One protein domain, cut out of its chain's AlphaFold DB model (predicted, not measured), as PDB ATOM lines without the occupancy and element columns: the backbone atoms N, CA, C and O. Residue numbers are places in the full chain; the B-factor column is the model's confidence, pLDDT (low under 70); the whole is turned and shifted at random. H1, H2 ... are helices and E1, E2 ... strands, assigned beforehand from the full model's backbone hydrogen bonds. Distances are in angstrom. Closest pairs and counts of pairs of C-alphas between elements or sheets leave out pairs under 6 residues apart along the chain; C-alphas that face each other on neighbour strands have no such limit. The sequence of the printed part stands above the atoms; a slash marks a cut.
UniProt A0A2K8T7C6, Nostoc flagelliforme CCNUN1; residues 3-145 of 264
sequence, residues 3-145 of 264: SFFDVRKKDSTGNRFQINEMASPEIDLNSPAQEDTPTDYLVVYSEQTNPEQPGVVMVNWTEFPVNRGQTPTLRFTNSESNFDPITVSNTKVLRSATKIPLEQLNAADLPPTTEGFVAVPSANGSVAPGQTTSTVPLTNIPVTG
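What this domain is: This is residues 3 to 145 of the 264 residues of a protein of Nostoc flagelliforme CCNUN1 (UniProt A0A2K8T7C6). Little regular structure: a strongly twisted sheet, E1 E4 E3 E6 E7, and a small sheet, E2 E5, make a sandwich, two sheets face to face, with short H1 packed on the large sheet. Both sheets are antiparallel; the 143 printed residues, 54 in named elements, run E1 to E6, H1, E7, mostly strand. The whole is compact, radius of gyration of the C-alphas 15.4 A, spans 48 by 32 by 25 A.

Where its parts are: E1 is residues 3 to 7, from C-alpha 3 at (-17.838, -45.360, 106.076); E2 24 to 28; E3 39 to 49, 32.1 A; E4 58 to 67, 29.0 A; E5 73 to 77; E6 86 to 96, bending by 61 degrees at residue 90; H1 102 to 105; E7 125 to 127, ending with C-alpha 127 at (-27.063, -34.571, 92.980).

How they stand to each other: E3 and E4 form a hairpin, N 40 to O 66 2.8 A. In the small sheet, N 24 to O 77 is 2.8 A. H1, too short for an O i to N i+4 pair, has a height of 7.6 A over the large sheet.

The domain as a whole: Links E1 to E2 and H1 to E7 are long. The printed part has no cut; 52 residues have pLDDT under 70.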
ATOM      1  N   SER A   3     -18.127 -46.649 106.706       40.97
ATOM      2  CA  SER A   3     -17.838 -45.360 106.076       40.97
ATOM      3  C   SER A   3     -16.821 -44.613 106.926       40.97
ATOM      4  O   SER A   3     -16.921 -44.622 108.155       40.97
ATOM      5  N   PHE A   4     -15.854 -43.981 106.268       40.03
ATOM      6  CA  PHE A   4     -14.870 -43.103 106.889       40.03
ATOM      7  C   PHE A   4     -14.826 -41.794 106.101       40.03
ATOM      8  O   PHE A   4     -14.811 -41.794 104.871       40.03
ATOM      9  N   PHE A   5     -14.821 -40.677 106.816       48.19
ATOM     10  CA  PHE A   5     -14.916 -39.347 106.230       48.19
ATOM     11  C   PHE A   5     -13.674 -38.552 106.600       48.19
ATOM     12  O   PHE A   5     -13.298 -38.511 107.772       48.19
ATOM     13  N   ASP A   6     -13.063 -37.911 105.607       41.69
ATOM     14  CA  ASP A   6     -11.902 -37.052 105.805       41.69
ATOM     15  C   ASP A   6     -12.156 -35.686 105.152       41.69
ATOM     16  O   ASP A   6     -12.585 -35.586 103.999       41.69
ATOM     17  N   VAL A   7     -11.932 -34.609 105.905       43.50
ATOM     18  CA  VAL A   7     -12.175 -33.238 105.441       43.50
ATOM     19  C   VAL A   7     -10.840 -32.628 105.037       43.50
ATOM     20  O   VAL A   7     -10.043 -32.245 105.891       43.50
ATOM     21  N   ARG A   8     -10.592 -32.478 103.729       41.75
ATOM     22  CA  ARG A   8      -9.303 -31.969 103.223       41.75
ATOM     23  C   ARG A   8      -9.091 -30.456 103.374       41.75
ATOM     24  O   ARG A   8      -8.013 -29.976 103.034       41.75
ATOM     25  N   LYS A   9     -10.043 -29.688 103.919       39.19
ATOM     26  CA  LYS A   9      -9.812 -28.290 104.327       39.19
ATOM     27  C   LYS A   9     -10.598 -27.935 105.584       39.19
ATOM     28  O   LYS A   9     -11.822 -27.902 105.554       39.19
ATOM     29  N   LYS A  10      -9.889 -27.585 106.661       37.66
ATOM     30  CA  LYS A  10     -10.460 -26.724 107.703       37.66
ATOM     31  C   LYS A  10     -10.776 -25.380 107.057       37.66
ATOM     32  O   LYS A  10      -9.903 -24.775 106.433       37.66
ATOM     33  N   ASP A  11     -12.006 -24.920 107.216       39.22
ATOM     34  CA  ASP A  11     -12.287 -23.502 107.086       39.22
ATOM     35  C   ASP A  11     -11.364 -22.738 108.060       39.22
ATOM     36  O   ASP A  11     -10.958 -23.240 109.112       39.22
ATOM     37  N   SER A  12     -10.989 -21.505 107.731       44.47
ATOM     38  CA  SER A  12     -10.235 -20.646 108.660       44.47
ATOM     39  C   SER A  12     -11.050 -20.263 109.908       44.47
ATOM     40  O   SER A  12     -10.543 -19.568 110.788       44.47
ATOM     41  N   THR A  13     -12.303 -20.718 109.988       46.59
ATOM     42  CA  THR A  13     -13.306 -20.373 110.996       46.59
ATOM     43  C   THR A  13     -13.600 -21.480 112.014       46.59
ATOM     44  O   THR A  13     -14.218 -21.190 113.035       46.59
ATOM     45  N   GLY A  14     -13.104 -22.706 111.825       37.69
ATOM     46  CA  GLY A  14     -13.200 -23.781 112.813       37.69
ATOM     47  C   GLY A  14     -14.606 -24.353 113.023       37.69
ATOM     48  O   GLY A  14     -14.861 -24.917 114.094       37.69
ATOM     49  N   ASN A  15     -15.519 -24.230 112.053       40.97
ATOM     50  CA  ASN A  15     -16.856 -24.811 112.185       40.97
ATOM     51  C   ASN A  15     -16.832 -26.337 112.010       40.97
ATOM     52  O   ASN A  15     -16.058 -26.908 111.245       40.97
ATOM     53  N   ARG A  16     -17.700 -27.022 112.762       41.50
ATOM     54  CA  ARG A  16     -17.888 -28.474 112.665       41.50
ATOM     55  C   ARG A  16     -18.692 -28.809 111.405       41.50
ATOM     56  O   ARG A  16     -19.871 -28.479 111.339       41.50
ATOM     57  N   PHE A  17     -18.058 -29.497 110.460       50.38
ATOM     58  CA  PHE A  17     -18.679 -30.075 109.264       50.38
ATOM     59  C   PHE A  17     -19.757 -31.102 109.653       50.38
ATOM     60  O   PHE A  17     -19.505 -31.960 110.504       50.38
ATOM     61  N   GLN A  18     -20.954 -31.023 109.062       49.34
ATOM     62  CA  GLN A  18     -22.011 -32.015 109.279       49.34
ATOM     63  C   GLN A  18     -22.034 -33.025 108.130       49.34
ATOM     64  O   GLN A  18     -22.114 -32.656 106.965       49.34
ATOM     65  N   ILE A  19     -22.012 -34.315 108.477       48.94
ATOM     66  CA  ILE A  19     -22.089 -35.449 107.537       48.94
ATOM     67  C   ILE A  19     -23.358 -35.386 106.666       48.94
ATOM     68  O   ILE A  19     -23.376 -35.898 105.551       48.94
ATOM     69  N   ASN A  20     -24.398 -34.715 107.163       52.31
ATOM     70  CA  ASN A  20     -25.708 -34.609 106.530       52.31
ATOM     71  C   ASN A  20     -25.695 -33.774 105.232       52.31
ATOM     72  O   ASN A  20     -26.649 -33.837 104.473       52.31
ATOM     73  N   GLU A  21     -24.628 -33.029 104.934       61.88
ATOM     74  CA  GLU A  21     -24.510 -32.244 103.693       61.88
ATOM     75  C   GLU A  21     -23.820 -33.012 102.545       61.88
ATOM     76  O   GLU A  21     -23.398 -32.403 101.568       61.88
ATOM     77  N   MET A  22     -23.641 -34.336 102.642       71.75
ATOM     78  CA  MET A  22     -22.948 -35.132 101.616       71.75
ATOM     79  C   MET A  22     -23.871 -36.105 100.884       71.75
ATOM     80  O   MET A  22     -24.761 -36.726 101.465       71.75
ATOM     81  N   ALA A  23     -23.585 -36.317  99.599       77.88
ATOM     82  CA  ALA A  23     -24.192 -37.393  98.836       77.88
ATOM     83  C   ALA A  23     -23.577 -38.739  99.259       77.88
ATOM     84  O   ALA A  23     -22.356 -38.931  99.237       77.88
ATOM     85  N   SER A  24     -24.421 -39.696  99.627       82.12
ATOM     86  CA  SER A  24     -23.984 -41.028 100.043       82.12
ATOM     87  C   SER A  24     -23.833 -41.949  98.831       82.12
ATOM     88  O   SER A  24     -24.769 -42.035  98.032       82.12
ATOM     89  N   PRO A  25     -22.693 -42.644  98.662       79.50
ATOM     90  CA  PRO A  25     -22.585 -43.703  97.674       79.50
ATOM     91  C   PRO A  25     -23.449 -44.894  98.095       79.50
ATOM     92  O   PRO A  25     -23.482 -45.285  99.263       79.50
ATOM     93  N   GLU A  26     -24.108 -45.504  97.123       84.44
ATOM     94  CA  GLU A  26     -24.890 -46.722  97.287       84.44
ATOM     95  C   GLU A  26     -24.477 -47.745  96.229       84.44
ATOM     96  O   GLU A  26     -24.220 -47.395  95.073       84.44
ATOM     97  N   ILE A  27     -24.442 -49.016  96.630       83.19
ATOM     98  CA  ILE A  27     -24.183 -50.141  95.739       83.19
ATOM     99  C   ILE A  27     -25.425 -51.020  95.668       83.19
ATOM    100  O   ILE A  27     -25.844 -51.587  96.678       83.19
ATOM    101  N   ASP A  28     -25.957 -51.186  94.460       82.12
ATOM    102  CA  ASP A  28     -26.946 -52.221  94.178       82.12
ATOM    103  C   ASP A  28     -26.230 -53.470  93.640       82.12
ATOM    104  O   ASP A  28     -25.340 -53.395  92.782       82.12
ATOM    105  N   LEU A  29     -26.613 -54.638  94.158       77.12
ATOM    106  CA  LEU A  29     -26.085 -55.933  93.736       77.12
ATOM    107  C   LEU A  29     -27.116 -56.648  92.861       77.12
ATOM    108  O   LEU A  29     -28.289 -56.737  93.213       77.12
ATOM    109  N   ASN A  30     -26.663 -57.240  91.755       69.25
ATOM    110  CA  ASN A  30     -27.536 -57.947  90.805       69.25
ATOM    111  C   ASN A  30     -28.163 -59.241  91.377       69.25
ATOM    112  O   ASN A  30     -28.945 -59.899  90.695       69.25
ATOM    113  N   SER A  31     -27.810 -59.633  92.607       64.44
ATOM    114  CA  SER A  31     -28.395 -60.754  93.348       64.44
ATOM    115  C   SER A  31     -28.153 -60.589  94.860       64.44
ATOM    116  O   SER A  31     -27.131 -60.006  95.241       64.44
ATOM    117  N   PRO A  32     -29.030 -61.114  95.740       58.62
ATOM    118  CA  PRO A  32     -28.793 -61.097  97.182       58.62
ATOM    119  C   PRO A  32     -27.523 -61.876  97.555       58.62
ATOM    120  O   PRO A  32     -27.110 -62.797  96.844       58.62
ATOM    121  N   ALA A  33     -26.889 -61.483  98.661       52.75
ATOM    122  CA  ALA A  33     -25.678 -62.130  99.147       52.75
ATOM    123  C   ALA A  33     -25.967 -63.576  99.592       52.75
ATOM    124  O   ALA A  33     -26.939 -63.812 100.306       52.75
ATOM    125  N   GLN A  34     -25.137 -64.539  99.175       55.25
ATOM    126  CA  GLN A  34     -25.125 -65.877  99.771       55.25
ATOM    127  C   GLN A  34     -24.146 -65.879 100.948       55.25
ATOM    128  O   GLN A  34     -23.024 -65.399 100.805       55.25
ATOM    129  N   GLU A  35     -24.576 -66.396 102.101       53.84
ATOM    130  CA  GLU A  35     -23.855 -66.278 103.379       53.84
ATOM    131  C   GLU A  35     -22.486 -66.996 103.427       53.84
ATOM    132  O   GLU A  35     -21.708 -66.713 104.329       53.84
ATOM    133  N   ASP A  36     -22.141 -67.833 102.436       52.44
ATOM    134  CA  ASP A  36     -20.923 -68.673 102.438       52.44
ATOM    135  C   ASP A  36     -19.931 -68.413 101.277       52.44
ATOM    136  O   ASP A  36     -18.960 -69.153 101.098       52.44
ATOM    137  N   THR A  37     -20.133 -67.381 100.450       57.19
ATOM    138  CA  THR A  37     -19.194 -67.069  99.349       57.19
ATOM    139  C   THR A  37     -18.014 -66.199  99.798       57.19
ATOM    140  O   THR A  37     -18.197 -65.315 100.630       57.19
ATOM    141  N   PRO A  38     -16.808 -66.362  99.211       62.06
ATOM    142  CA  PRO A  38     -15.716 -65.420  99.433       62.06
ATOM    143  C   PRO A  38     -16.129 -64.003  99.005       62.06
ATOM    144  O   PRO A  38     -16.509 -63.777  97.850       62.06
ATOM    145  N   THR A  39     -16.033 -63.066  99.945       76.56
ATOM    146  CA  THR A  39     -16.387 -61.655  99.772       76.56
ATOM    147  C   THR A  39     -15.148 -60.853  99.382       76.56
ATOM    148  O   THR A  39     -14.134 -60.915 100.074       76.56
ATOM    149  N   ASP A  40     -15.232 -60.099  98.287       86.12
ATOM    150  CA  ASP A  40     -14.303 -59.008  97.993       86.12
ATOM    151  C   ASP A  40     -14.835 -57.708  98.624       86.12
ATOM    152  O   ASP A  40     -16.013 -57.587  98.969       86.12
ATOM    153  N   TYR A  41     -13.981 -56.702  98.726       83.69
ATOM    154  CA  TYR A  41     -14.285 -55.399  99.298       83.69
ATOM    155  C   TYR A  41     -14.175 -54.336  98.219       83.69
ATOM    156  O   TYR A  41     -13.132 -54.181  97.583       83.69
ATOM    157  N   LEU A  42     -15.268 -53.621  97.984       85.50
ATOM    158  CA  LEU A  42     -15.338 -52.523  97.038       85.50
ATOM    159  C   LEU A  42     -15.226 -51.203  97.794       85.50
ATOM    160  O   LEU A  42     -16.104 -50.872  98.589       85.50
ATOM    161  N   VAL A  43     -14.172 -50.447  97.524       84.69
ATOM    162  CA  VAL A  43     -13.943 -49.125  98.101       84.69
ATOM    163  C   VAL A  43     -14.282 -48.068  97.061       84.69
ATOM    164  O   VAL A  43     -13.721 -48.065  95.965       84.69
ATOM    165  N   VAL A  44     -15.193 -47.165  97.416       85.88
ATOM    166  CA  VAL A  44     -15.578 -46.005  96.610       85.88
ATOM    167  C   VAL A  44     -14.931 -44.761  97.202       85.88
ATOM    168  O   VAL A  44     -15.118 -44.466  98.382       85.88
ATOM    169  N   TYR A  45     -14.200 -44.044  96.358       85.44
ATOM    170  CA  TYR A  45     -13.653 -42.720  96.614       85.44
ATOM    171  C   TYR A  45     -14.437 -41.684  95.815       85.44
ATOM    172  O   TYR A  45     -14.681 -41.887  94.623       85.44
ATOM    173  N   SER A  46     -14.772 -40.557  96.437       85.06
ATOM    174  CA  SER A  46     -15.304 -39.387  95.734       85.06
ATOM    175  C   SER A  46     -14.936 -38.092  96.445       85.06
ATOM    176  O   SER A  46     -14.922 -38.043  97.677       85.06
ATOM    177  N   GLU A  47     -14.724 -37.037  95.670       85.31
ATOM    178  CA  GLU A  47     -14.688 -35.660  96.154       85.31
ATOM    179  C   GLU A  47     -16.080 -35.040  96.045       85.31
ATOM    180  O   GLU A  47     -16.818 -35.326  95.099       85.31
ATOM    181  N   GLN A  48     -16.449 -34.199  97.007       85.44
ATOM    182  CA  GLN A  48     -17.755 -33.550  97.041       85.44
ATOM    183  C   GLN A  48     -17.634 -32.075  97.401       85.44
ATOM    184  O   GLN A  48     -16.898 -31.707  98.320       85.44
ATOM    185  N   THR A  49     -18.373 -31.231  96.684       83.50
ATOM    186  CA  THR A  49     -18.461 -29.794  96.961       83.50
ATOM    187  C   THR A  49     -19.905 -29.365  97.185       83.50
ATOM    188  O   THR A  49     -20.826 -29.832  96.508       83.50
ATOM    189  N   ASN A  50     -20.076 -28.451  98.141       77.88
ATOM    190  CA  ASN A  50     -21.329 -27.769  98.435       77.88
ATOM    191  C   ASN A  50     -21.221 -26.307  97.929       77.88
ATOM    192  O   ASN A  50     -20.274 -25.614  98.319       77.88
ATOM    193  N   PRO A  51     -22.139 -25.823  97.067       74.75
ATOM    194  CA  PRO A  51     -22.185 -24.431  96.609       74.75
ATOM    195  C   PRO A  51     -22.210 -23.384  97.732       74.75
ATOM    196  O   PRO A  51     -21.639 -22.306  97.560       74.75
ATOM    197  N   GLU A  52     -22.814 -23.702  98.879       72.56
ATOM    198  CA  GLU A  52     -22.848 -22.840 100.069       72.56
ATOM    199  C   GLU A  52     -21.492 -22.735 100.789       72.56
ATOM    200  O   GLU A  52     -21.276 -21.822 101.588       72.56
ATOM    201  N   GLN A  53     -20.543 -23.624 100.476       68.38
ATOM    202  CA  GLN A  53     -19.187 -23.636 101.033       68.38
ATOM    203  C   GLN A  53     -18.128 -23.562  99.919       68.38
ATOM    204  O   GLN A  53     -17.329 -24.490  99.731       68.38
ATOM    205  N   PRO A  54     -18.085 -22.450  99.159       63.41
ATOM    206  CA  PRO A  54     -17.173 -22.312  98.035       63.41
ATOM    207  C   PRO A  54     -15.716 -22.405  98.511       63.41
ATOM    208  O   PRO A  54     -15.233 -21.574  99.276       63.41
ATOM    209  N   GLY A  55     -15.006 -23.433  98.039       61.84
ATOM    210  CA  GLY A  55     -13.597 -23.685  98.361       61.84
ATOM    211  C   GLY A  55     -13.339 -24.867  99.301       61.84
ATOM    212  O   GLY A  55     -12.170 -25.229  99.480       61.84
ATOM    213  N   VAL A  56     -14.389 -25.490  99.846       63.69
ATOM    214  CA  VAL A  56     -14.301 -26.733 100.625       63.69
ATOM    215  C   VAL A  56     -14.527 -27.929  99.701       63.69
ATOM    216  O   VAL A  56     -15.526 -28.000  98.991       63.69
ATOM    217  N   VAL A  57     -13.583 -28.872  99.720       70.75
ATOM    218  CA  VAL A  57     -13.722 -30.183  99.074       70.75
ATOM    219  C   VAL A  57     -13.726 -31.231 100.177       70.75
ATOM    220  O   VAL A  57     -12.747 -31.366 100.917       70.75
ATOM    221  N   MET A  58     -14.835 -31.949 100.296       71.56
ATOM    222  CA  MET A  58     -14.977 -33.082 101.204       71.56
ATOM    223  C   MET A  58     -14.573 -34.363 100.484       71.56
ATOM    224  O   MET A  58     -14.870 -34.527  99.302       71.56
ATOM    225  N   VAL A  59     -13.894 -35.270 101.183       73.06
ATOM    226  CA  VAL A  59     -13.514 -36.574 100.640       73.06
ATOM    227  C   VAL A  59     -14.314 -37.658 101.348       73.06
ATOM    228  O   VAL A  59     -14.348 -37.727 102.577       73.06
ATOM    229  N   ASN A  60     -14.943 -38.525 100.559       74.50
ATOM    230  CA  ASN A  60     -15.732 -39.638 101.063       74.50
ATOM    231  C   ASN A  60     -15.104 -40.975 100.651       74.50
ATOM    232  O   ASN A  60     -14.874 -41.209  99.461       74.50
ATOM    233  N   TRP A  61     -14.877 -41.836 101.647       75.81
ATOM    234  CA  TRP A  61     -14.456 -43.222 101.487       75.81
ATOM    235  C   TRP A  61     -15.529 -44.153 102.045       75.81
ATOM    236  O   TRP A  61     -15.875 -44.106 103.228       75.81
ATOM    237  N   THR A  62     -16.053 -45.041 101.205       77.88
ATOM    238  CA  THR A  62     -17.045 -46.031 101.641       77.88
ATOM    239  C   THR A  62     -16.681 -47.424 101.154       77.88
ATOM    240  O   THR A  62     -16.371 -47.611  99.980       77.88
ATOM    241  N   GLU A  63     -16.741 -48.404 102.058       82.75
ATOM    242  CA  GLU A  63     -16.482 -49.813 101.758       82.75
ATOM    243  C   GLU A  63     -17.785 -50.624 101.739       82.75
ATOM    244  O   GLU A  63     -18.600 -50.585 102.675       82.75
ATOM    245  N   PHE A  64     -17.936 -51.425 100.685       82.69
ATOM    246  CA  PHE A  64     -19.038 -52.355 100.494       82.69
ATOM    247  C   PHE A  64     -18.511 -53.785 100.334       82.69
ATOM    248  O   PHE A  64     -17.624 -54.016  99.511       82.69
ATOM    249  N   PRO A  65     -19.064 -54.771 101.060       82.94
ATOM    250  CA  PRO A  65     -18.830 -56.172 100.737       82.94
ATOM    251  C   PRO A  65     -19.497 -56.512  99.396       82.94
ATOM    252  O   PRO A  65     -20.660 -56.169  99.174       82.94
ATOM    253  N   VAL A  66     -18.776 -57.197  98.508       84.19
ATOM    254  CA  VAL A  66     -19.267 -57.644  97.197       84.19
ATOM    255  C   VAL A  66     -18.843 -59.091  96.976       84.19
ATOM    256  O   VAL A  66     -17.660 -59.416  97.048       84.19
ATOM    257  N   ASN A  67     -19.781 -59.980  96.653       81.44
ATOM    258  CA  ASN A  67     -19.422 -61.372  96.391       81.44
ATOM    259  C   ASN A  67     -18.651 -61.500  95.068       81.44
ATOM    260  O   ASN A  67     -18.899 -60.782  94.086       81.44
ATOM    261  N   ARG A  68     -17.714 -62.451  95.013       78.75
ATOM    262  CA  ARG A  68     -16.990 -62.767  93.774       78.75
ATOM    263  C   ARG A  68     -17.959 -63.126  92.646       78.75
ATOM    264  O   ARG A  68     -18.919 -63.862  92.843       78.75
ATOM    265  N   GLY A  69     -17.710 -62.580  91.456       76.38
ATOM    266  CA  GLY A  69     -18.566 -62.769  90.279       76.38
ATOM    267  C   GLY A  69     -19.752 -61.802  90.167       76.38
ATOM    268  O   GLY A  69     -20.394 -61.762  89.119       76.38
ATOM    269  N   GLN A  70     -20.027 -60.974  91.182       80.00
ATOM    270  CA  GLN A  70     -21.014 -59.897  91.061       80.00
ATOM    271  C   GLN A  70     -20.435 -58.686  90.317       80.00
ATOM    272  O   GLN A  70     -19.267 -58.324  90.494       80.00
ATOM    273  N   THR A  71     -21.289 -58.049  89.512       84.88
ATOM    274  CA  THR A  71     -21.033 -56.746  88.881       84.88
ATOM    275  C   THR A  71     -21.911 -55.701  89.570       84.88
ATOM    276  O   THR A  71     -23.078 -55.574  89.199       84.88
ATOM    277  N   PRO A  72     -21.410 -55.018  90.613       89.25
ATOM    278  CA  PRO A  72     -22.177 -54.005  91.328       89.25
ATOM    279  C   PRO A  72     -22.460 -52.784  90.446       89.25
ATOM    280  O   PRO A  72     -21.700 -52.478  89.522       89.25
ATOM    281  N   THR A  73     -23.525 -52.050  90.766       91.88
ATOM    282  CA  THR A  73     -23.770 -50.716  90.205       91.88
ATOM    283  C   THR A  73     -23.663 -49.650  91.287       91.88
ATOM    284  O   THR A  73     -24.180 -49.851  92.383       91.88
ATOM    285  N   LEU A  74     -23.029 -48.523  90.969       93.38
ATOM    286  CA  LEU A  74     -22.853 -47.369  91.848       93.38
ATOM    287  C   LEU A  74     -23.872 -46.276  91.530       93.38
ATOM    288  O   LEU A  74     -24.093 -45.954  90.362       93.38
ATOM    289  N   ARG A  75     -24.433 -45.664  92.569       92.19
ATOM    290  CA  ARG A  75     -25.189 -44.406  92.494       92.19
ATOM    291  C   ARG A  75     -24.889 -43.544  93.717       92.19
ATOM    292  O   ARG A  75     -24.351 -44.041  94.703       92.19
ATOM    293  N   PHE A  76     -25.244 -42.268  93.651       91.81
ATOM    294  CA  PHE A  76     -25.129 -41.327  94.761       91.81
ATOM    295  C   PHE A  76     -26.503 -40.772  95.113       91.81
ATOM    296  O   PHE A  76     -27.242 -40.358  94.219       91.81
ATOM    297  N   THR A  77     -26.820 -40.721  96.402       89.31
ATOM    298  CA  THR A  77     -28.076 -40.162  96.912       89.31
ATOM    299  C   THR A  77     -27.787 -38.960  97.792       89.31
ATOM    300  O   THR A  77     -27.044 -39.068  98.766       89.31
ATOM    301  N   ASN A  78     -28.408 -37.825  97.479       87.62
ATOM    302  CA  ASN A  78     -28.521 -36.704  98.403       87.62
ATOM    303  C   ASN A  78     -29.853 -36.865  99.141       87.62
ATOM    304  O   ASN A  78     -30.905 -36.475  98.637       87.62
ATOM    305  N   SER A  79     -29.826 -37.540 100.290       80.75
ATOM    306  CA  SER A  79     -31.039 -37.935 101.017       80.75
ATOM    307  C   SER A  79     -31.761 -36.764 101.673       80.75
ATOM    308  O   SER A  79     -32.925 -36.895 102.051       80.75
ATOM    309  N   GLU A  80     -31.091 -35.626 101.816       72.94
ATOM    310  CA  GLU A  80     -31.658 -34.477 102.492       72.94
ATOM    311  C   GLU A  80     -32.408 -33.580 101.500       72.94
ATOM    312  O   GLU A  80     -31.848 -33.047 100.544       72.94
ATOM    313  N   SER A  81     -33.710 -33.402 101.723       65.88
ATOM    314  CA  SER A  81     -34.588 -32.672 100.798       65.88
ATOM    315  C   SER A  81     -34.518 -31.148 100.926       65.88
ATOM    316  O   SER A  81     -35.077 -30.449 100.085       65.88
ATOM    317  N   ASN A  82     -33.893 -30.633 101.988       64.06
ATOM    318  CA  ASN A  82     -33.940 -29.214 102.373       64.06
ATOM    319  C   ASN A  82     -32.605 -28.471 102.196       64.06
ATOM    320  O   ASN A  82     -32.488 -27.345 102.673       64.06
ATOM    321  N   PHE A  83     -31.608 -29.096 101.571       70.38
ATOM    322  CA  PHE A  83     -30.260 -28.536 101.412       70.38
ATOM    323  C   PHE A  83     -29.969 -28.195  99.953       70.38
ATOM    324  O   PHE A  83     -30.856 -28.291  99.112       70.38
ATOM    325  N   ASP A  84     -28.740 -27.780  99.660       81.62
ATOM    326  CA  ASP A  84     -28.276 -27.476  98.312       81.62
ATOM    327  C   ASP A  84     -27.883 -28.726  97.503       81.62
ATOM    328  O   ASP A  84     -27.634 -29.804  98.058       81.62
ATOM    329  N   PRO A  85     -27.803 -28.611  96.162       86.69
ATOM    330  CA  PRO A  85     -27.234 -29.658  95.327       86.69
ATOM    331  C   PRO A  85     -25.766 -29.922  95.676       86.69
ATOM    332  O   PRO A  85     -24.955 -28.999  95.723       86.69
ATOM    333  N   ILE A  86     -25.395 -31.195  95.803       88.38
ATOM    334  CA  ILE A  86     -24.007 -31.609  96.034       88.38
ATOM    335  C   ILE A  86     -23.376 -32.013  94.714       88.38
ATOM    336  O   ILE A  86     -23.962 -32.775  93.946       88.38
ATOM    337  N   THR A  87     -22.177 -31.514  94.426       90.19
ATOM    338  CA  THR A  87     -21.429 -31.946  93.240       90.19
ATOM    339  C   THR A  87     -20.458 -33.043  93.627       90.19
ATOM    340  O   THR A  87     -19.568 -32.810  94.437       90.19
ATOM    341  N   VAL A  88     -20.616 -34.220  93.025       90.75
ATOM    342  CA  VAL A  88     -19.698 -35.355  93.151       90.75
ATOM    343  C   VAL A  88     -18.685 -35.315  92.009       90.75
ATOM    344  O   VAL A  88     -19.057 -35.242  90.833       90.75
ATOM    345  N   SER A  89     -17.399 -35.387  92.343       88.38
ATOM    346  CA  SER A  89     -16.277 -35.355  91.407       88.38
ATOM    347  C   SER A  89     -15.195 -36.373  91.766       88.38
ATOM    348  O   SER A  89     -15.200 -36.975  92.837       88.38
ATOM    349  N   ASN A  90     -14.247 -36.573  90.843       86.12
ATOM    350  CA  ASN A  90     -13.080 -37.443  91.026       86.12
ATOM    351  C   ASN A  90     -13.427 -38.872  91.502       86.12
ATOM    352  O   ASN A  90     -12.651 -39.485  92.230       86.12
ATOM    353  N   THR A  91     -14.588 -39.416  91.104       89.25
ATOM    354  CA  THR A  91     -15.015 -40.746  91.559       89.25
ATOM    355  C   THR A  91     -14.056 -41.833  91.080       89.25
ATOM    356  O   THR A  91     -13.780 -41.955  89.880       89.25
ATOM    357  N   LYS A  92     -13.578 -42.655  92.016       87.44
ATOM    358  CA  LYS A  92     -12.703 -43.804  91.761       87.44
ATOM    359  C   LYS A  92     -13.159 -45.004  92.577       87.44
ATOM    360  O   LYS A  92     -13.749 -44.853  93.645       87.44
ATOM    361  N   VAL A  93     -12.868 -46.198  92.077       87.88
ATOM    362  CA  VAL A  93     -13.261 -47.450  92.718       87.88
ATOM    363  C   VAL A  93     -12.095 -48.429  92.744       87.88
ATOM    364  O   VAL A  93     -11.414 -48.611  91.739       87.88
ATOM    365  N   LEU A  94     -11.905 -49.079  93.886       85.56
ATOM    366  CA  LEU A  94     -10.967 -50.181  94.088       85.56
ATOM    367  C   LEU A  94     -11.749 -51.425  94.509       85.56
ATOM    368  O   LEU A  94     -12.670 -51.334  95.318       85.56
ATOM    369  N   ARG A  95     -11.373 -52.593  93.987       86.75
ATOM    370  CA  ARG A  95     -11.894 -53.888  94.439       86.75
ATOM    371  C   ARG A  95     -10.743 -54.713  95.001       86.75
ATOM    372  O   ARG A  95      -9.784 -54.980  94.291       86.75
ATOM    373  N   SER A  96     -10.857 -55.135  96.252       82.31
ATOM    374  CA  SER A  96      -9.807 -55.829  96.995       82.31
ATOM    375  C   SER A  96     -10.282 -57.190  97.490       82.31
ATOM    376  O   SER A  96     -11.410 -57.327  97.955       82.31
ATOM    377  N   ALA A  97      -9.424 -58.208  97.424       83.38
ATOM    378  CA  ALA A  97      -9.713 -59.530  97.988       83.38
ATOM    379  C   ALA A  97      -9.652 -59.553  99.529       83.38
ATOM    380  O   ALA A  97     -10.151 -60.491 100.152       83.38
ATOM    381  N   THR A  98      -9.036 -58.541 100.142       77.31
ATOM    382  CA  THR A  98      -8.913 -58.372 101.594       77.31
ATOM    383  C   THR A  98      -9.594 -57.086 102.038       77.31
ATOM    384  O   THR A  98      -9.608 -56.102 101.296       77.31
ATOM    385  N   LYS A  99     -10.139 -57.077 103.257       75.94
ATOM    386  CA  LYS A  99     -10.764 -55.880 103.825       75.94
ATOM    387  C   LYS A  99      -9.752 -54.745 103.898       75.94
ATOM    388  O   LYS A  99      -8.613 -54.991 104.298       75.94
ATOM    389  N   ILE A 100     -10.167 -53.532 103.550       68.88
ATOM    390  CA  ILE A 100      -9.307 -52.359 103.650       68.88
ATOM    391  C   ILE A 100      -9.742 -51.538 104.871       68.88
ATOM    392  O   ILE A 100     -10.889 -51.095 104.934       68.88
ATOM    393  N   PRO A 101      -8.857 -51.320 105.858       65.50
ATOM    394  CA  PRO A 101      -9.151 -50.427 106.971       65.50
ATOM    395  C   PRO A 101      -9.339 -48.996 106.443       65.50
ATOM    396  O   PRO A 101      -8.388 -48.356 105.999       65.50
ATOM    397  N   LEU A 102     -10.577 -48.497 106.427       62.16
ATOM    398  CA  LEU A 102     -10.909 -47.200 105.824       62.16
ATOM    399  C   LEU A 102     -10.211 -46.025 106.526       62.16
ATOM    400  O   LEU A 102      -9.904 -45.020 105.896       62.16
ATOM    401  N   GLU A 103      -9.918 -46.166 107.815       56.81
ATOM    402  CA  GLU A 103      -9.135 -45.223 108.611       56.81
ATOM    403  C   GLU A 103      -7.681 -45.078 108.128       56.81
ATOM    404  O   GLU A 103      -7.069 -44.026 108.326       56.81
ATOM    405  N   GLN A 104      -7.146 -46.107 107.463       54.91
ATOM    406  CA  GLN A 104      -5.833 -46.080 106.814       54.91
ATOM    407  C   GLN A 104      -5.905 -45.480 105.402       54.91
ATOM    408  O   GLN A 104      -4.874 -45.132 104.840       54.91
ATOM    409  N   LEU A 105      -7.108 -45.329 104.834       58.41
ATOM    410  CA  LEU A 105      -7.337 -44.684 103.540       58.41
ATOM    411  C   LEU A 105      -7.585 -43.176 103.647       58.41
ATOM    412  O   LEU A 105      -7.998 -42.553 102.667       58.41
ATOM    413  N   ASN A 106      -7.373 -42.573 104.821       55.72
ATOM    414  CA  ASN A 106      -7.553 -41.139 104.970       55.72
ATOM    415  C   ASN A 106      -6.706 -40.412 103.910       55.72
ATOM    416  O   ASN A 106      -5.580 -40.790 103.578       55.72
ATOM    417  N   ALA A 107      -7.313 -39.421 103.272       48.81
ATOM    418  CA  ALA A 107      -6.775 -38.843 102.057       48.81
ATOM    419  C   ALA A 107      -5.514 -38.022 102.367       48.81
ATOM    420  O   ALA A 107      -4.761 -37.676 101.461       48.81
ATOM    421  N   ALA A 108      -5.275 -37.701 103.635       48.81
ATOM    422  CA  ALA A 108      -4.005 -37.173 104.066       48.81
ATOM    423  C   ALA A 108      -2.901 -38.244 103.931       48.81
ATOM    424  O   ALA A 108      -1.833 -37.915 103.437       48.81
ATOM    425  N   ASP A 109      -3.084 -39.488 104.367       49.97
ATOM    426  CA  ASP A 109      -2.004 -40.468 104.602       49.97
ATOM    427  C   ASP A 109      -1.794 -41.499 103.481       49.97
ATOM    428  O   ASP A 109      -0.955 -42.384 103.617       49.97
ATOM    429  N   LEU A 110      -2.499 -41.380 102.355       53.19
ATOM    430  CA  LEU A 110      -2.207 -42.185 101.167       53.19
ATOM    431  C   LEU A 110      -1.350 -41.406 100.172       53.19
ATOM    432  O   LEU A 110      -1.773 -40.306  99.793       53.19
ATOM    433  N   PRO A 111      -0.228 -41.968  99.666       46.03
ATOM    434  CA  PRO A 111       0.385 -41.438  98.460       46.03
ATOM    435  C   PRO A 111      -0.688 -41.342  97.371       46.03
ATOM    436  O   PRO A 111      -1.722 -42.013  97.462       46.03
ATOM    437  N   PRO A 112      -0.487 -40.556  96.306       49.31
ATOM    438  CA  PRO A 112      -1.291 -40.684  95.099       49.31
ATOM    439  C   PRO A 112      -1.007 -42.048  94.437       49.31
ATOM    440  O   PRO A 112      -0.534 -42.136  93.311       49.31
ATOM    441  N   THR A 113      -1.297 -43.153  95.126       51.16
ATOM    442  CA  THR A 113      -1.349 -44.488  94.560       51.16
ATOM    443  C   THR A 113      -2.610 -44.526  93.712       51.16
ATOM    444  O   THR A 113      -3.708 -44.851  94.160       51.16
ATOM    445  N   THR A 114      -2.440 -44.133  92.456       52.75
ATOM    446  CA  THR A 114      -3.346 -44.464  91.355       52.75
ATOM    447  C   THR A 114      -3.374 -45.969  91.082       52.75
ATOM    448  O   THR A 114      -4.214 -46.431  90.313       52.75
ATOM    449  N   GLU A 115      -2.499 -46.752  91.721       57.69
ATOM    450  CA  GLU A 115      -2.517 -48.203  91.621       57.69
ATOM    451  C   GLU A 115      -3.838 -48.776  92.148       57.69
ATOM    452  O   GLU A 115      -4.333 -48.408  93.208       57.69
ATOM    453  N   GLY A 116      -4.454 -49.653  91.357       68.69
ATOM    454  CA  GLY A 116      -5.689 -50.357  91.705       68.69
ATOM    455  C   GLY A 116      -6.987 -49.541  91.619       68.69
ATOM    456  O   GLY A 116      -8.040 -50.133  91.385       68.69
ATOM    457  N   PHE A 117      -6.946 -48.209  91.753       79.88
ATOM    458  CA  PHE A 117      -8.135 -47.362  91.625       79.88
ATOM    459  C   PHE A 117      -8.498 -47.095  90.163       79.88
ATOM    460  O   PHE A 117      -7.776 -46.431  89.421       79.88
ATOM    461  N   VAL A 118      -9.685 -47.540  89.765       86.75
ATOM    462  CA  VAL A 118     -10.253 -47.277  88.442       86.75
ATOM    463  C   VAL A 118     -11.137 -46.036  88.508       86.75
ATOM    464  O   VAL A 118     -12.045 -45.954  89.334       86.75
ATOM    465  N   ALA A 119     -10.889 -45.061  87.632       88.12
ATOM    466  CA  ALA A 119     -11.722 -43.866  87.524       88.12
ATOM    467  C   ALA A 119     -13.118 -44.207  86.977       88.12
ATOM    468  O   ALA A 119     -13.247 -44.913  85.976       88.12
ATOM    469  N   VAL A 120     -14.161 -43.649  87.597       91.31
ATOM    470  CA  VAL A 120     -15.567 -43.836  87.201       91.31
ATOM    471  C   VAL A 120     -16.209 -42.471  86.914       91.31
ATOM    472  O   VAL A 120     -17.094 -42.022  87.641       91.31
ATOM    473  N   PRO A 121     -15.775 -41.761  85.855       91.69
ATOM    474  CA  PRO A 121     -16.231 -40.398  85.586       91.69
ATOM    475  C   PRO A 121     -17.731 -40.309  85.288       91.69
ATOM    476  O   PRO A 121     -18.335 -39.273  85.543       91.69
ATOM    477  N   SER A 122     -18.347 -41.388  84.797       93.50
ATOM    478  CA  SER A 122     -19.792 -41.463  84.553       93.50
ATOM    479  C   SER A 122     -20.640 -41.413  85.826       93.50
ATOM    480  O   SER A 122     -21.846 -41.219  85.725       93.50
ATOM    481  N   ALA A 123     -20.037 -41.602  87.004       91.81
ATOM    482  CA  ALA A 123     -20.711 -41.456  88.293       91.81
ATOM    483  C   ALA A 123     -20.622 -40.026  88.861       91.81
ATOM    484  O   ALA A 123     -21.308 -39.720  89.833       91.81
ATOM    485  N   ASN A 124     -19.804 -39.149  88.261       93.50
ATOM    486  CA  ASN A 124     -19.699 -37.747  88.661       93.50
ATOM    487  C   ASN A 124     -20.922 -36.947  88.197       93.50
ATOM    488  O   ASN A 124     -21.517 -37.232  87.156       93.50
ATOM    489  N   GLY A 125     -21.241 -35.882  88.926       92.38
ATOM    490  CA  GLY A 125     -22.335 -34.983  88.582       92.38
ATOM    491  C   GLY A 125     -22.923 -34.279  89.795       92.38
ATOM    492  O   GLY A 125     -22.525 -34.518  90.933       92.38
ATOM    493  N   SER A 126     -23.884 -33.395  89.540       91.81
ATOM    494  CA  SER A 126     -24.660 -32.757  90.599       91.81
ATOM    495  C   SER A 126     -25.808 -33.667  91.037       91.81
ATOM    496  O   SER A 126     -26.526 -34.215  90.197       91.81
ATOM    497  N   VAL A 127     -25.984 -33.813  92.347       92.12
ATOM    498  CA  VAL A 127     -27.063 -34.571  92.980       92.12
ATOM    499  C   VAL A 127     -27.971 -33.586  93.701       92.12
ATOM    500  O   VAL A 127     -27.615 -33.022  94.741       92.12
ATOM    501  N   ALA A 128     -29.140 -33.345  93.111       91.31
ATOM    502  CA  ALA A 128     -30.127 -32.437  93.672       91.31
ATOM    503  C   ALA A 128     -30.694 -32.967  95.009       91.31
ATOM    504  O   ALA A 128     -30.673 -34.176  95.246       91.31
ATOM    505  N   PRO A 129     -31.226 -32.084  95.866       88.44
ATOM    506  CA  PRO A 129     -31.778 -32.454  97.171       88.44
ATOM    507  C   PRO A 129     -32.906 -33.482  97.056       88.44
ATOM    508  O   PRO A 129     -33.808 -33.349  96.221       88.44
ATOM    509  N   GLY A 130     -32.857 -34.523  97.885       87.81
ATOM    510  CA  GLY A 130     -33.809 -35.636  97.863       87.81
ATOM    511  C   GLY A 130     -33.766 -36.492  96.591       87.81
ATOM    512  O   GLY A 130     -34.731 -37.209  96.322       87.81
ATOM    513  N   GLN A 131     -32.711 -36.394  95.774       91.25
ATOM    514  CA  GLN A 131     -32.558 -37.165  94.538       91.25
ATOM    515  C   GLN A 131     -31.420 -38.184  94.625       91.25
ATOM    516  O   GLN A 131     -30.468 -38.047  95.397       91.25
ATOM    517  N   THR A 132     -31.507 -39.180  93.746       90.81
ATOM    518  CA  THR A 132     -30.490 -40.208  93.529       90.81
ATOM    519  C   THR A 132     -30.054 -40.182  92.069       90.81
ATOM    520  O   THR A 132     -30.882 -40.023  91.167       90.81
ATOM    521  N   THR A 133     -28.754 -40.322  91.813       92.44
ATOM    522  CA  THR A 133     -28.223 -40.376  90.446       92.44
ATOM    523  C   THR A 133     -28.609 -41.669  89.729       92.44
ATOM    524  O   THR A 133     -29.026 -42.659  90.332       92.44
ATOM    525  N   SER A 134     -28.463 -41.670  88.401       91.31
ATOM    526  CA  SER A 134     -28.581 -42.903  87.617       91.31
ATOM    527  C   SER A 134     -27.502 -43.910  88.016       91.31
ATOM    528  O   SER A 134     -26.382 -43.531  88.356       91.31
ATOM    529  N   THR A 135     -27.833 -45.197  87.940       91.62
ATOM    530  CA  THR A 135     -26.897 -46.274  88.263       91.62
ATOM    531  C   THR A 135     -25.802 -46.402  87.208       91.62
ATOM    532  O   THR A 135     -26.047 -46.351  86.002       91.62
ATOM    533  N   VAL A 136     -24.573 -46.610  87.677       93.88
ATOM    534  CA  VAL A 136     -23.384 -46.807  86.850       93.88
ATOM    535  C   VAL A 136     -22.833 -48.211  87.089       93.88
ATOM    536  O   VAL A 136     -22.453 -48.525  88.217       93.88
ATOM    537  N   PRO A 137     -22.754 -49.078  86.067       92.06
ATOM    538  CA  PRO A 137     -22.215 -50.419  86.236       92.06
ATOM    539  C   PRO A 137     -20.693 -50.393  86.409       92.06
ATOM    540  O   PRO A 137     -19.963 -49.845  85.583       92.06
ATOM    541  N   LEU A 138     -20.203 -51.045  87.462       90.19
ATOM    542  CA  LEU A 138     -18.778 -51.157  87.768       90.19
ATOM    543  C   LEU A 138     -18.174 -52.368  87.051       90.19
ATOM    544  O   LEU A 138     -17.827 -53.387  87.651       90.19
ATOM    545  N   THR A 139     -18.101 -52.261  85.725       84.81
ATOM    546  CA  THR A 139     -17.486 -53.282  84.865       84.81
ATOM    547  C   THR A 139     -15.965 -53.137  84.838       84.81
ATOM    548  O   THR A 139     -15.442 -52.032  84.937       84.81
ATOM    549  N   ASN A 140     -15.250 -54.255  84.685       82.62
ATOM    550  CA  ASN A 140     -13.787 -54.290  84.534       82.62
ATOM    551  C   ASN A 140     -12.984 -53.680  85.698       82.62
ATOM    552  O   ASN A 140     -11.877 -53.195  85.480       82.62
ATOM    553  N   ILE A 141     -13.500 -53.726  86.930       86.38
ATOM    554  CA  ILE A 141     -12.715 -53.371  88.120       86.38
ATOM    555  C   ILE A 141     -11.860 -54.588  88.513       86.38
ATOM    556  O   ILE A 141     -12.432 -55.592  88.955       86.38
ATOM    557  N   PRO A 142     -10.525 -54.555  88.330       85.25
ATOM    558  CA  PRO A 142      -9.667 -55.676  88.692       85.25
ATOM    559  C   PRO A 142      -9.685 -55.890  90.208       85.25
ATOM    560  O   PRO A 142      -9.757 -54.934  90.976       85.25
ATOM    561  N   VAL A 143      -9.615 -57.153  90.633       82.75
ATOM    562  CA  VAL A 143      -9.477 -57.501  92.052       82.75
ATOM    563  C   VAL A 143      -7.996 -57.453  92.417       82.75
ATOM    564  O   VAL A 143      -7.209 -58.222  91.862       82.75
ATOM    565  N   THR A 144      -7.610 -56.581  93.345       73.69
ATOM    566  CA  THR A 144      -6.249 -56.536  93.892       73.69
ATOM    567  C   THR A 144      -6.105 -57.521  95.057       73.69
ATOM    568  O   THR A 144      -7.019 -57.702  95.865       73.69
ATOM    569  N   GLY A 145      -4.973 -58.231  95.098       57.72
ATOM    570  CA  GLY A 145      -4.733 -59.352  96.020       57.72
ATOM    571  C   GLY A 145      -4.039 -58.990  97.336       57.72
ATOM    572  O   GLY A 145      -3.986 -59.829  98.230       57.72
TER     573      GLY A 145